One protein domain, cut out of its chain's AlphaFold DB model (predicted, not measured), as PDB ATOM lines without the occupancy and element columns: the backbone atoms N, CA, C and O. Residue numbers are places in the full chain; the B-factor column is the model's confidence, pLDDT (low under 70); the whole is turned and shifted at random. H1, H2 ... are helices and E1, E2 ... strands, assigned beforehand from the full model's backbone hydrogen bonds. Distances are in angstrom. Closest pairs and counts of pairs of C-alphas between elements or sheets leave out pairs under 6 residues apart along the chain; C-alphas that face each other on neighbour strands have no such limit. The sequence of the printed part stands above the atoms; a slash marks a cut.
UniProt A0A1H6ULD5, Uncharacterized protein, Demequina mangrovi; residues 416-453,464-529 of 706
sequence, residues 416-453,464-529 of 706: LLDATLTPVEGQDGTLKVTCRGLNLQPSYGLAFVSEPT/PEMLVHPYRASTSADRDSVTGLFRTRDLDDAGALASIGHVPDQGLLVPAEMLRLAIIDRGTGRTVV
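Overview. This is residues 416 to 453 and 464 to 529 of the 706 residues of an uncharacterized protein of Demequina mangrovi (UniProt A0A1H6ULD5). A twisted sheet of four strands makes one wall of a small, compact domain, and the two-stranded pair E3 and E6 lies over one face of it near its E4 edge, only partly face to face with it. The short helix H1 sits at the end of E4 and only grazes the large sheet. The printed part has 104 residues, with E1, E2, E3, E4, H1, E5 and E6 along the chain; the class is mostly strand, though under half of the residues are in named elements. The large sheet runs E4, E2, E1, E5 and is antiparallel, as is the pair E3 and E6. The radius of gyration of the C-alphas is 12.6 A, and the spans are 34 by 31 by 25 A.

Along the chain. In the large sheet, E4 is residues 481 to 487, 19.6 A; E2, 430 to 438, 25.9 A; E1, 416 to 423, 20.6 A, from C-alpha 416 at (170.502, 161.071, 203.511); and E5, 508 to 511. E3 is residues 444 to 449, 15.5 A, and E6 is 517 to 521, ending at C-alpha 521 at (172.804, 175.356, 201.450). H1 is residues 488 to 493.

Arrangement. E1 and E2 form a hairpin, with N 420 and O 434 2.8 A apart. E4 pairs with E2 through N 484 and O 433, 2.9 A, and E5 with E1 through N 510 and O 419, 2.9 A. E3 and E6 pair through N 447 and O 518, 2.9 A. E3 and E4 come closest at the C-alphas of Leu 446 and Gly 484, 6.2 A. E2 and E6 are apart. In H1 every O i to N i+4 pair is within hydrogen-bond range.

Size, cuts and confidence. Residues 454 to 463 are not printed, and C-alphas 453 and 464 are 14.6 A apart across this cut. The link from H1 to E5 is long, with 14 residues. Residues 452 to 453 and 529 have pLDDT under 70.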
ATOM      1  N   LEU A 416     171.595 161.268 202.566       89.88
ATOM      2  CA  LEU A 416     170.502 161.071 203.511       89.88
ATOM      3  C   LEU A 416     170.287 159.568 203.714       89.88
ATOM      4  O   LEU A 416     170.305 158.796 202.755       89.88
ATOM      5  N   LEU A 417     170.143 159.151 204.970       88.75
ATOM      6  CA  LEU A 417     170.007 157.747 205.360       88.75
ATOM      7  C   LEU A 417     168.538 157.417 205.624       88.75
ATOM      8  O   LEU A 417     167.928 156.616 204.918       88.75
ATOM      9  N   ASP A 418     167.958 158.092 206.610       91.62
ATOM     10  CA  ASP A 418     166.580 157.914 207.046       91.62
ATOM     11  C   ASP A 418     165.933 159.268 207.361       91.62
ATOM     12  O   ASP A 418     166.596 160.304 207.466       91.62
ATOM     13  N   ALA A 419     164.612 159.258 207.461       94.44
ATOM     14  CA  ALA A 419     163.818 160.394 207.867       94.44
ATOM     15  C   ALA A 419     162.750 159.958 208.863       94.44
ATOM     16  O   ALA A 419     162.033 158.981 208.662       94.44
ATOM     17  N   THR A 420     162.632 160.721 209.941       94.56
ATOM     18  CA  THR A 420     161.569 160.594 210.929       94.56
ATOM     19  C   THR A 420     160.547 161.698 210.694       94.56
ATOM     20  O   THR A 420     160.866 162.886 210.771       94.56
ATOM     21  N   LEU A 421     159.314 161.301 210.406       95.62
ATOM     22  CA  LEU A 421     158.157 162.162 210.190       95.62
ATOM     23  C   LEU A 421     157.331 162.129 211.476       95.62
ATOM     24  O   LEU A 421     156.804 161.081 211.819       95.62
ATOM     25  N   THR A 422     157.240 163.219 212.232       96.00
ATOM     26  CA  THR A 422     156.496 163.265 213.504       96.00
ATOM     27  C   THR A 422     155.450 164.377 213.456       96.00
ATOM     28  O   THR A 422     155.829 165.533 213.250       96.00
ATOM     29  N   PRO A 423     154.150 164.090 213.632       95.50
ATOM     30  CA  PRO A 423     153.151 165.148 213.746       95.50
ATOM     31  C   PRO A 423     153.419 165.989 214.999       95.50
ATOM     32  O   PRO A 423     153.831 165.477 216.040       95.50
ATOM     33  N   VAL A 424     153.241 167.305 214.893       95.88
ATOM     34  CA  VAL A 424     153.484 168.219 216.016       95.88
ATOM     35  C   VAL A 424     152.218 168.326 216.862       95.88
ATOM     36  O   VAL A 424     151.197 168.838 216.401       95.88
ATOM     37  N   GLU A 425     152.285 167.870 218.114       94.19
ATOM     38  CA  GLU A 425     151.162 167.969 219.052       94.19
ATOM     39  C   GLU A 425     150.676 169.421 219.198       94.19
ATOM     40  O   GLU A 425     151.455 170.346 219.439       94.19
ATOM     41  N   GLY A 426     149.363 169.626 219.058       92.94
ATOM     42  CA  GLY A 426     148.728 170.939 219.192       92.94
ATOM     43  C   GLY A 426     148.829 171.848 217.961       92.94
ATOM     44  O   GLY A 426     148.351 172.981 218.020       92.94
ATOM     45  N   GLN A 427     149.414 171.379 216.853       91.69
ATOM     46  CA  GLN A 427     149.436 172.093 215.576       91.69
ATOM     47  C   GLN A 427     148.899 171.211 214.446       91.69
ATOM     48  O   GLN A 427     149.653 170.527 213.753       91.69
ATOM     49  N   ASP A 428     147.583 171.267 214.237       91.56
ATOM     50  CA  ASP A 428     146.909 170.499 213.190       91.56
ATOM     51  C   ASP A 428     147.536 170.759 211.811       91.56
ATOM     52  O   ASP A 428     147.690 171.901 211.365       91.56
ATOM     53  N   GLY A 429     147.905 169.673 211.129       93.88
ATOM     54  CA  GLY A 429     148.504 169.726 209.795       93.88
ATOM     55  C   GLY A 429     149.943 170.251 209.762       93.88
ATOM     56  O   GLY A 429     150.366 170.760 208.722       93.88
ATOM     57  N   THR A 430     150.683 170.164 210.873       96.62
ATOM     58  CA  THR A 430     152.128 170.425 210.910       96.62
ATOM     59  C   THR A 430     152.908 169.145 211.183       96.62
ATOM     60  O   THR A 430     152.651 168.425 212.148       96.62
ATOM     61  N   LEU A 431     153.898 168.887 210.333       96.88
ATOM     62  CA  LEU A 431     154.755 167.717 210.380       96.88
ATOM     63  C   LEU A 431     156.201 168.144 210.633       96.88
ATOM     64  O   LEU A 431     156.777 168.918 209.870       96.88
ATOM     65  N   LYS A 432     156.806 167.627 211.698       97.19
ATOM     66  CA  LYS A 432     158.244 167.724 211.924       97.19
ATOM     67  C   LYS A 432     158.933 166.631 211.124       97.19
ATOM     68  O   LYS A 432     158.671 165.452 211.339       97.19
ATOM     69  N   VAL A 433     159.832 167.025 210.237       96.69
ATOM     70  CA  VAL A 433     160.639 166.097 209.449       96.69
ATOM     71  C   VAL A 433     162.081 166.233 209.904       96.69
ATOM     72  O   VAL A 433     162.676 167.299 209.759       96.69
ATOM     73  N   THR A 434     162.631 165.166 210.472       96.75
ATOM     74  CA  THR A 434     164.045 165.063 210.842       96.75
ATOM     75  C   THR A 434     164.697 164.036 209.936       96.75
ATOM     76  O   THR A 434     164.375 162.859 210.025       96.75
ATOM     77  N   CYS A 435     165.609 164.466 209.073       95.19
ATOM     78  CA  CYS A 435     166.394 163.574 208.229       95.19
ATOM     79  C   CYS A 435     167.769 163.371 208.839       95.19
ATOM     80  O   CYS A 435     168.434 164.350 209.179       95.19
ATOM     81  N   ARG A 436     168.204 162.118 208.952       93.50
ATOM     82  CA  ARG A 436     169.580 161.786 209.313       93.50
ATOM     83  C   ARG A 436     170.402 161.605 208.055       93.50
ATOM     84  O   ARG A 436     169.929 161.057 207.058       93.50
ATOM     85  N   GLY A 437     171.644 162.052 208.098       89.56
ATOM     86  CA  GLY A 437     172.516 161.983 206.943       89.56
ATOM     87  C   GLY A 437     173.981 162.137 207.290       89.56
ATOM     88  O   GLY A 437     174.359 162.361 208.434       89.56
ATOM     89  N   LEU A 438     174.803 161.994 206.262       86.62
ATOM     90  CA  LEU A 438     176.245 162.138 206.298       86.62
ATOM     91  C   LEU A 438     176.643 163.416 205.550       86.62
ATOM     92  O   LEU A 438     176.004 163.795 204.564       86.62
ATOM     93  N   ASN A 439     177.715 164.061 206.015       84.06
ATOM     94  CA  ASN A 439     178.234 165.338 205.502       84.06
ATOM     95  C   ASN A 439     177.227 166.498 205.561       84.06
ATOM     96  O   ASN A 439     177.280 167.409 204.732       84.06
ATOM     97  N   LEU A 440     176.316 166.484 206.537       88.69
ATOM     98  CA  LEU A 440     175.422 167.612 206.780       88.69
ATOM     99  C   LEU A 440     176.201 168.777 207.405       88.69
ATOM    100  O   LEU A 440     177.109 168.588 208.218       88.69
ATOM    101  N   GLN A 441     175.864 169.997 206.991       87.50
ATOM    102  CA  GLN A 441     176.443 171.224 207.526       87.50
ATOM    103  C   GLN A 441     175.387 172.028 208.290       87.50
ATOM    104  O   GLN A 441     174.216 172.001 207.915       87.50
ATOM    105  N   PRO A 442     175.781 172.829 209.297       89.88
ATOM    106  CA  PRO A 442     174.842 173.686 210.026       89.88
ATOM    107  C   PRO A 442     174.107 174.716 209.151       89.88
ATOM    108  O   PRO A 442     173.040 175.193 209.532       89.88
ATOM    109  N   SER A 443     174.662 175.076 207.986       89.00
ATOM    110  CA  SER A 443     174.012 175.974 207.021       89.00
ATOM    111  C   SER A 443     172.932 175.286 206.185       89.00
ATOM    112  O   SER A 443     172.205 175.964 205.460       89.00
ATOM    113  N   TYR A 444     172.809 173.962 206.248       93.69
ATOM    114  CA  TYR A 444     171.891 173.225 205.395       93.69
ATOM    115  C   TYR A 444     170.444 173.323 205.887       93.69
ATOM    116  O   TYR A 444     170.146 173.331 207.079       93.69
ATOM    117  N   GLY A 445     169.517 173.412 204.940       93.88
ATOM    118  CA  GLY A 445     168.081 173.326 205.153       93.88
ATOM    119  C   GLY A 445     167.500 172.137 204.403       93.88
ATOM    120  O   GLY A 445     167.966 171.797 203.321       93.88
ATOM    121  N   LEU A 446     166.469 171.523 204.970       95.44
ATOM    122  CA  LEU A 446     165.710 170.470 204.305       95.44
ATOM    123  C   LEU A 446     164.645 171.085 203.392       95.44
ATOM    124  O   LEU A 446     164.045 172.090 203.768       95.44
ATOM    125  N   ALA A 447     164.377 170.470 202.247       95.50
ATOM    126  CA  ALA A 447     163.224 170.751 201.397       95.50
ATOM    127  C   ALA A 447     162.705 169.457 200.758       95.50
ATOM    128  O   ALA A 447     163.433 168.467 200.678       95.50
ATOM    129  N   PHE A 448     161.458 169.472 200.296       93.94
ATOM    130  CA  PHE A 448     160.918 168.403 199.457       93.94
ATOM    131  C   PHE A 448     160.863 168.850 198.002       93.94
ATOM    132  O   PHE A 448     160.581 170.012 197.727       93.94
ATOM    133  N   VAL A 449     161.115 167.927 197.084       91.69
ATOM    134  CA  VAL A 449     161.003 168.150 195.643       91.69
ATOM    135  C   VAL A 449     159.594 167.758 195.208       91.69
ATOM    136  O   VAL A 449     159.209 166.593 195.342       91.69
ATOM    137  N   SER A 450     158.822 168.721 194.705       90.12
ATOM    138  CA  SER A 450     157.512 168.465 194.106       90.12
ATOM    139  C   SER A 450     157.662 167.699 192.794       90.12
ATOM    140  O   SER A 450     158.642 167.890 192.071       90.12
ATOM    141  N   GLU A 451     156.688 166.850 192.462       80.62
ATOM    142  CA  GLU A 451     156.661 166.174 191.162       80.62
ATOM    143  C   GLU A 451     156.796 167.179 190.008       80.62
ATOM    144  O   GLU A 451     155.977 168.097 189.918       80.62
ATOM    145  N   PRO A 452     157.797 167.031 189.113       63.03
ATOM    146  CA  PRO A 452     157.777 167.786 187.876       63.03
ATOM    147  C   PRO A 452     156.524 167.358 187.113       63.03
ATOM    148  O   PRO A 452     156.276 166.165 186.918       63.03
ATOM    149  N   THR A 453     155.709 168.326 186.706       59.16
ATOM    150  CA  THR A 453     154.563 168.105 185.821       59.16
ATOM    151  C   THR A 453     155.060 167.551 184.488       59.16
ATOM    152  O   THR A 453     155.371 168.319 183.588       59.16
ATOM    153  N   PRO A 464     163.753 176.711 191.948       85.44
ATOM    154  CA  PRO A 464     163.365 177.006 193.332       85.44
ATOM    155  C   PRO A 464     161.867 176.816 193.617       85.44
ATOM    156  O   PRO A 464     161.478 176.502 194.734       85.44
ATOM    157  N   GLU A 465     161.025 176.976 192.599       89.25
ATOM    158  CA  GLU A 465     159.573 176.778 192.653       89.25
ATOM    159  C   GLU A 465     159.130 175.315 192.785       89.25
ATOM    160  O   GLU A 465     158.015 175.058 193.230       89.25
ATOM    161  N   MET A 466     160.006 174.358 192.467       89.62
ATOM    162  CA  MET A 466     159.767 172.928 192.683       89.62
ATOM    163  C   MET A 466     160.094 172.476 194.113       89.62
ATOM    164  O   MET A 466     159.998 171.289 194.428       89.62
ATOM    165  N   LEU A 467     160.542 173.387 194.980       93.50
ATOM    166  CA  LEU A 467     160.939 173.061 196.342       93.50
ATOM    167  C   LEU A 467     159.845 173.469 197.327       93.50
ATOM    168  O   LEU A 467     159.528 174.644 197.506       93.50
ATOM    169  N   VAL A 468     159.309 172.488 198.049       95.38
ATOM    170  CA  VAL A 468     158.480 172.745 199.225       95.38
ATOM    171  C   VAL A 468     159.408 173.015 200.397       95.38
ATOM    172  O   VAL A 468     160.069 172.114 200.924       95.38
ATOM    173  N   HIS A 469     159.474 174.281 200.796       95.81
ATOM    174  CA  HIS A 469     160.290 174.714 201.918       95.81
ATOM    175  C   HIS A 469     159.579 174.501 203.265       95.81
ATOM    176  O   HIS A 469     158.355 174.614 203.361       95.81
ATOM    177  N   PRO A 470     160.342 174.251 204.337       96.25
ATOM    178  CA  PRO A 470     159.819 174.246 205.693       96.25
ATOM    179  C   PRO A 470     159.387 175.656 206.111       96.25
ATOM    180  O   PRO A 470     159.808 176.659 205.527       96.25
ATOM    181  N   TYR A 471     158.600 175.752 207.182       96.12
ATOM    182  CA  TYR A 471     158.239 177.026 207.795       96.12
ATOM    183  C   TYR A 471     159.486 177.875 208.075       96.12
ATOM    184  O   TYR A 471     160.537 177.367 208.489       96.12
ATOM    185  N   ARG A 472     159.363 179.193 207.886       92.12
ATOM    186  CA  ARG A 472     160.460 180.141 208.111       92.12
ATOM    187  C   ARG A 472     161.007 179.987 209.534       92.12
ATOM    188  O   ARG A 472     160.237 179.921 210.486       92.12
ATOM    189  N   ALA A 473     162.333 179.913 209.655       89.75
ATOM    190  CA  ALA A 473     163.052 179.722 210.919       89.75
ATOM    191  C   ALA A 473     162.727 178.426 211.702       89.75
ATOM    192  O   ALA A 473     163.168 178.275 212.835       89.75
ATOM    193  N   SER A 474     162.013 177.458 211.113       93.62
ATOM    194  CA  SER A 474     161.678 176.181 211.782       93.62
ATOM    195  C   SER A 474     162.737 175.087 211.642       93.62
ATOM    196  O   SER A 474     162.595 173.964 212.119       93.62
ATOM    197  N   THR A 475     163.789 175.408 210.918       92.88
ATOM    198  CA  THR A 475     164.839 174.488 210.505       92.88
ATOM    199  C   THR A 475     166.050 174.569 211.398       92.88
ATOM    200  O   THR A 475     166.522 175.669 211.692       92.88
ATOM    201  N   SER A 476     166.615 173.418 211.703       94.56
ATOM    202  CA  SER A 476     167.870 173.296 212.423       94.56
ATOM    203  C   SER A 476     168.667 172.173 211.781       94.56
ATOM    204  O   SER A 476     168.094 171.137 211.452       94.56
ATOM    205  N   ALA A 477     169.959 172.390 211.573       93.12
ATOM    206  CA  ALA A 477     170.871 171.368 211.091       93.12
ATOM    207  C   ALA A 477     172.040 171.242 212.058       93.12
ATOM    208  O   ALA A 477     172.583 172.241 212.535       93.12
ATOM    209  N   ASP A 478     172.427 170.004 212.318       90.06
ATOM    210  CA  ASP A 478     173.701 169.649 212.916       90.06
ATOM    211  C   ASP A 478     174.507 168.802 211.911       90.06
ATOM    212  O   ASP A 478     174.260 168.844 210.704       90.06
ATOM    213  N   ARG A 479     175.543 168.101 212.380       83.88
ATOM    214  CA  ARG A 479     176.418 167.300 211.507       83.88
ATOM    215  C   ARG A 479     175.804 165.964 211.080       83.88
ATOM    216  O   ARG A 479     176.256 165.404 210.083       83.88
ATOM    217  N   ASP A 480     174.784 165.497 211.797       86.69
ATOM    218  CA  ASP A 480     174.229 164.146 211.672       86.69
ATOM    219  C   ASP A 480     172.745 164.162 211.273       86.69
ATOM    220  O   ASP A 480     172.192 163.150 210.834       86.69
ATOM    221  N   SER A 481     172.077 165.306 211.424       93.62
ATOM    222  CA  SER A 481     170.663 165.487 211.158       93.62
ATOM    223  C   SER A 481     170.305 166.900 210.699       93.62
ATOM    224  O   SER A 481     170.903 167.904 211.085       93.62
ATOM    225  N   VAL A 482     169.268 166.978 209.873       95.81
ATOM    226  CA  VAL A 482     168.607 168.220 209.482       95.81
ATOM    227  C   VAL A 482     167.121 168.084 209.761       95.81
ATOM    228  O   VAL A 482     166.475 167.106 209.395       95.81
ATOM    229  N   THR A 483     166.568 169.068 210.451       97.19
ATOM    230  CA  THR A 483     165.168 169.104 210.857       97.19
ATOM    231  C   THR A 483     164.488 170.315 210.244       97.19
ATOM    232  O   THR A 483     165.090 171.384 210.159       97.19
ATOM    233  N   GLY A 484     163.224 170.169 209.859       96.75
ATOM    234  CA  GLY A 484     162.340 171.270 209.480       96.75
ATOM    235  C   GLY A 484     160.889 170.968 209.840       96.75
ATOM    236  O   GLY A 484     160.500 169.803 209.938       96.75
ATOM    237  N   LEU A 485     160.085 172.012 210.054       97.38
ATOM    238  CA  LEU A 485     158.636 171.876 210.196       97.38
ATOM    239  C   LEU A 485     157.977 172.177 208.855       97.38
ATOM    240  O   LEU A 485     158.239 173.215 208.256       97.38
ATOM    241  N   PHE A 486     157.098 171.295 208.411       97.31
ATOM    242  CA  PHE A 486     156.394 171.394 207.140       97.31
ATOM    243  C   PHE A 486     154.896 171.380 207.381       97.31
ATOM    244  O   PHE A 486     154.409 170.824 208.366       97.31
ATOM    245  N   ARG A 487     154.147 171.978 206.462       96.56
ATOM    246  CA  ARG A 487     152.698 171.860 206.469       96.56
ATOM    247  C   ARG A 487     152.307 170.585 205.731       96.56
ATOM    248  O   ARG A 487     152.672 170.427 204.572       96.56
ATOM    249  N   THR A 488     151.548 169.704 206.375       95.44
ATOM    250  CA  THR A 488     151.186 168.389 205.818       95.44
ATOM    251  C   THR A 488     150.518 168.521 204.452       95.44
ATOM    252  O   THR A 488     150.929 167.852 203.515       95.44
ATOM    253  N   ARG A 489     149.586 169.475 204.300       94.69
ATOM    254  CA  ARG A 489     148.910 169.717 203.017       94.69
ATOM    255  C   ARG A 489     149.883 170.096 201.892       94.69
ATOM    256  O   ARG A 489     149.681 169.681 200.767       94.69
ATOM    257  N   ASP A 490     150.931 170.869 202.196       94.62
ATOM    258  CA  ASP A 490     151.867 171.354 201.178       94.62
ATOM    259  C   ASP A 490     152.764 170.184 200.709       94.62
ATOM    260  O   ASP A 490     153.189 170.143 199.558       94.62
ATOM    261  N   LEU A 491     153.007 169.195 201.585       92.88
ATOM    262  CA  LEU A 491     153.669 167.934 201.234       92.88
ATOM    263  C   LEU A 491     152.756 166.994 200.434       92.88
ATOM    264  O   LEU A 491     153.227 166.345 199.500       92.88
ATOM    265  N   ASP A 492     151.471 166.922 200.791       91.38
ATOM    266  CA  ASP A 492     150.468 166.129 200.071       91.38
ATOM    267  C   ASP A 492     150.246 166.674 198.653       91.38
ATOM    268  O   ASP A 492     150.297 165.913 197.687       91.38
ATOM    269  N   ASP A 493     150.078 167.995 198.518       91.12
ATOM    270  CA  ASP A 493     149.885 168.691 197.239       91.12
ATOM    271  C   ASP A 493     151.094 168.503 196.304       91.12
ATOM    272  O   ASP A 493     150.938 168.398 195.088       91.12
ATOM    273  N   ALA A 494     152.301 168.410 196.868       86.69
ATOM    274  CA  ALA A 494     153.534 168.150 196.126       86.69
ATOM    275  C   ALA A 494     153.765 166.664 195.786       86.69
ATOM    276  O   ALA A 494     154.760 166.334 195.138       86.69
ATOM    277  N   GLY A 495     152.893 165.761 196.255       88.25
ATOM    278  CA  GLY A 495     153.050 164.313 196.101       88.25
ATOM    279  C   GLY A 495     154.205 163.721 196.918       88.25
ATOM    280  O   GLY A 495     154.561 162.556 196.738       88.25
ATOM    281  N   ALA A 496     154.794 164.488 197.839       84.69
ATOM    282  CA  ALA A 496     155.994 164.097 198.576       84.69
ATOM    283  C   ALA A 496     155.762 162.915 199.536       84.69
ATOM    284  O   ALA A 496     156.697 162.174 199.835       84.69
ATOM    285  N   LEU A 497     154.520 162.727 199.999       86.50
ATOM    286  CA  LEU A 497     154.115 161.643 200.906       86.50
ATOM    287  C   LEU A 497     153.426 160.467 200.191       86.50
ATOM    288  O   LEU A 497     153.040 159.491 200.837       86.50
ATOM    289  N   ALA A 498     153.296 160.511 198.859       86.69
ATOM    290  CA  ALA A 498     152.536 159.518 198.095       86.69
ATOM    291  C   ALA A 498     153.082 158.082 198.234       86.69
ATOM    292  O   ALA A 498     152.309 157.126 198.227       86.69
ATOM    293  N   SER A 499     154.401 157.923 198.401       79.19
ATOM    294  CA  SER A 499     155.083 156.629 198.582       79.19
ATOM    295  C   SER A 499     154.839 155.987 199.951       79.19
ATOM    296  O   SER A 499     155.022 154.780 200.111       79.19
ATOM    297  N   ILE A 500     154.435 156.785 200.938       83.25
ATOM    298  CA  ILE A 500     154.328 156.384 202.342       83.25
ATOM    299  C   ILE A 500     152.865 156.232 202.768       83.25
ATOM    300  O   ILE A 500     152.545 155.395 203.614       83.25
ATOM    301  N   GLY A 501     151.966 157.012 202.166       86.06
ATOM    302  CA  GLY A 501     150.561 157.058 202.547       86.06
ATOM    303  C   GLY A 501     150.340 157.920 203.792       86.06
ATOM    304  O   GLY A 501     150.843 159.034 203.886       86.06
ATOM    305  N   HIS A 502     149.543 157.428 204.744       86.81
ATOM    306  CA  HIS A 502     149.178 158.191 205.937       86.81
ATOM    307  C   HIS A 502     150.283 158.138 207.000       86.81
ATOM    308  O   HIS A 502     150.686 157.052 207.418       86.81
ATOM    309  N   VAL A 503     150.732 159.305 207.471       83.31
ATOM    310  CA  VAL A 503     151.671 159.396 208.595       83.31
ATOM    311  C   VAL A 503     150.905 159.148 209.903       83.31
ATOM    312  O   VAL A 503     150.020 159.939 210.222       83.31
ATOM    313  N   PRO A 504     151.210 158.080 210.662       84.25
ATOM    314  CA  PRO A 504     150.556 157.800 211.936       84.25
ATOM    315  C   PRO A 504     150.859 158.870 212.994       84.25
ATOM    316  O   PRO A 504     151.936 159.470 213.001       84.25
ATOM    317  N   ASP A 505     149.947 159.021 213.959       86.50
ATOM    318  CA  ASP A 505     150.066 159.978 215.075       86.50
ATOM    319  C   ASP A 505     151.348 159.797 215.909       86.50
ATOM    320  O   ASP A 505     151.852 160.740 216.509       86.50
ATOM    321  N   GLN A 506     151.906 158.584 215.937       83.75
ATOM    322  CA  GLN A 506     153.121 158.251 216.694       83.75
ATOM    323  C   GLN A 506     154.420 158.634 215.966       83.75
ATOM    324  O   GLN A 506     155.510 158.483 216.517       83.75
ATOM    325  N   GLY A 507     154.309 159.137 214.738       88.38
ATOM    326  CA  GLY A 507     155.430 159.367 213.847       88.38
ATOM    327  C   GLY A 507     155.878 158.109 213.105       88.38
ATOM    328  O   GLY A 507     155.465 156.987 213.397       88.38
ATOM    329  N   LEU A 508     156.702 158.313 212.085       90.12
ATOM    330  CA  LEU A 508     157.094 157.288 211.133       90.12
ATOM    331  C   LEU A 508     158.561 157.434 210.748       90.12
ATOM    332  O   LEU A 508     158.982 158.504 210.313       90.12
ATOM    333  N   LEU A 509     159.315 156.343 210.874       88.44
ATOM    334  CA  LEU A 509     160.678 156.236 210.368       88.44
ATOM    335  C   LEU A 509     160.644 155.614 208.973       88.44
ATOM    336  O   LEU A 509     160.152 154.498 208.802       88.44
ATOM    337  N   VAL A 510     161.178 156.326 207.989       88.12
ATOM    338  CA  VAL A 510     161.272 155.862 206.603       88.12
ATOM    339  C   VAL A 510     162.693 156.023 206.074       88.12
ATOM    340  O   VAL A 510     163.376 156.976 206.448       88.12
ATOM    341  N   PRO A 511     163.160 155.134 205.183       86.31
ATOM    342  CA  PRO A 511     164.373 155.377 204.413       86.31
ATOM    343  C   PRO A 511     164.265 156.704 203.656       86.31
ATOM    344  O   PRO A 511     163.238 156.985 203.034       86.31
ATOM    345  N   ALA A 512     165.326 157.511 203.677       88.56
ATOM    346  CA  ALA A 512     165.299 158.825 203.038       88.56
ATOM    347  C   ALA A 512     165.086 158.727 201.518       88.56
ATOM    348  O   ALA A 512     164.486 159.618 200.935       88.56
ATOM    349  N   GLU A 513     165.506 157.624 200.890       84.81
ATOM    350  CA  GLU A 513     165.290 157.336 199.464       84.81
ATOM    351  C   GLU A 513     163.817 157.137 199.076       84.81
ATOM    352  O   GLU A 513     163.463 157.279 197.909       84.81
ATOM    353  N   MET A 514     162.944 156.834 200.043       84.75
ATOM    354  CA  MET A 514     161.499 156.772 199.803       84.75
ATOM    355  C   MET A 514     160.860 158.163 199.769       84.75
ATOM    356  O   MET A 514     159.705 158.295 199.358       84.75
ATOM    357  N   LEU A 515     161.596 159.188 200.205       87.44
ATOM    358  CA  LEU A 515     161.178 160.577 200.214       87.44
ATOM    359  C   LEU A 515     161.909 161.360 199.124       87.44
ATOM    360  O   LEU A 515     163.103 161.197 198.886       87.44
ATOM    361  N   ARG A 516     161.201 162.293 198.493       88.50
ATOM    362  CA  ARG A 516     161.795 163.213 197.517       88.50
ATOM    363  C   ARG A 516     162.413 164.403 198.234       88.50
ATOM    364  O   ARG A 516     161.841 165.487 198.245       88.50
ATOM    365  N   LEU A 517     163.535 164.179 198.904       91.75
ATOM    366  CA  LEU A 517     164.209 165.199 199.705       91.75
ATOM    367  C   LEU A 517     165.309 165.900 198.910       91.75
ATOM    368  O   LEU A 517     166.054 165.273 198.161       91.75
ATOM    369  N   ALA A 518     165.452 167.200 199.148       91.94
ATOM    370  CA  ALA A 518     166.578 168.011 198.715       91.94
ATOM    371  C   ALA A 518     167.181 168.753 199.912       91.94
ATOM    372  O   ALA A 518     166.497 169.053 200.897       91.94
ATOM    373  N   ILE A 519     168.472 169.063 199.817       93.38
ATOM    374  CA  ILE A 519     169.179 169.873 200.803       93.38
ATOM    375  C   ILE A 519     169.514 171.213 200.168       93.38
ATOM    376  O   ILE A 519     169.961 171.283 199.032       93.38
ATOM    377  N   ILE A 520     169.282 172.300 200.889       91.25
ATOM    378  CA  ILE A 520     169.567 173.656 200.425       91.25
ATOM    379  C   ILE A 520     170.665 174.219 201.307       91.25
ATOM    380  O   ILE A 520     170.474 174.345 202.517       91.25
ATOM    381  N   ASP A 521     171.794 174.598 200.723       90.69
ATOM    382  CA  ASP A 521     172.804 175.356 201.450       90.69
ATOM    383  C   ASP A 521     172.359 176.813 201.577       90.69
ATOM    384  O   ASP A 521     172.257 177.539 200.594       90.69
ATOM    385  N   ARG A 522     172.091 177.267 202.801       85.88
ATOM    386  CA  ARG A 522     171.580 178.624 203.054       85.88
ATOM    387  C   ARG A 522     172.627 179.703 202.920       85.88
ATOM    388  O   ARG A 522     172.255 180.858 202.740       85.88
ATOM    389  N   GLY A 523     173.903 179.345 203.048       84.69
ATOM    390  CA  GLY A 523     174.989 180.299 202.854       84.69
ATOM    391  C   GLY A 523     175.087 180.725 201.393       84.69
ATOM    392  O   GLY A 523     175.303 181.897 201.104       84.69
ATOM    393  N   THR A 524     174.888 179.777 200.474       84.94
ATOM    394  CA  THR A 524     175.060 179.994 199.031       84.94
ATOM    395  C   THR A 524     173.749 180.052 198.246       84.94
ATOM    396  O   THR A 524     173.750 180.486 197.097       84.94
ATOM    397  N   GLY A 525     172.638 179.603 198.832       83.19
ATOM    398  CA  GLY A 525     171.354 179.420 198.156       83.19
ATOM    399  C   GLY A 525     171.322 178.233 197.187       83.19
ATOM    400  O   GLY A 525     170.319 178.043 196.507       83.19
ATOM    401  N   ARG A 526     172.398 177.437 197.095       85.44
ATOM    402  CA  ARG A 526     172.474 176.305 196.166       85.44
ATOM    403  C   ARG A 526     171.705 175.105 196.698       85.44
ATOM    404  O   ARG A 526     171.895 174.680 197.839       85.44
ATOM    405  N   THR A 527     170.891 174.512 195.834       80.62
ATOM    406  CA  THR A 527     170.261 173.221 196.099       80.62
ATOM    407  C   THR A 527     171.303 172.126 195.911       80.62
ATOM    408  O   THR A 527     171.717 171.810 194.798       80.62
ATOM    409  N   VAL A 528     171.747 171.546 197.019       74.62
ATOM    410  CA  VAL A 528     172.508 170.303 197.038       74.62
ATOM    411  C   VAL A 528     171.493 169.170 196.947       74.62
ATOM    412  O   VAL A 528     170.944 168.696 197.944       74.62
ATOM    413  N   VAL A 529     171.202 168.751 195.722       65.19
ATOM    414  CA  VAL A 529     170.427 167.530 195.510       65.19
ATOM    415  C   VAL A 529     171.323 166.384 195.957       65.19
ATOM    416  O   VAL A 529     172.431 166.225 195.437       65.19
TER     417      VAL A 529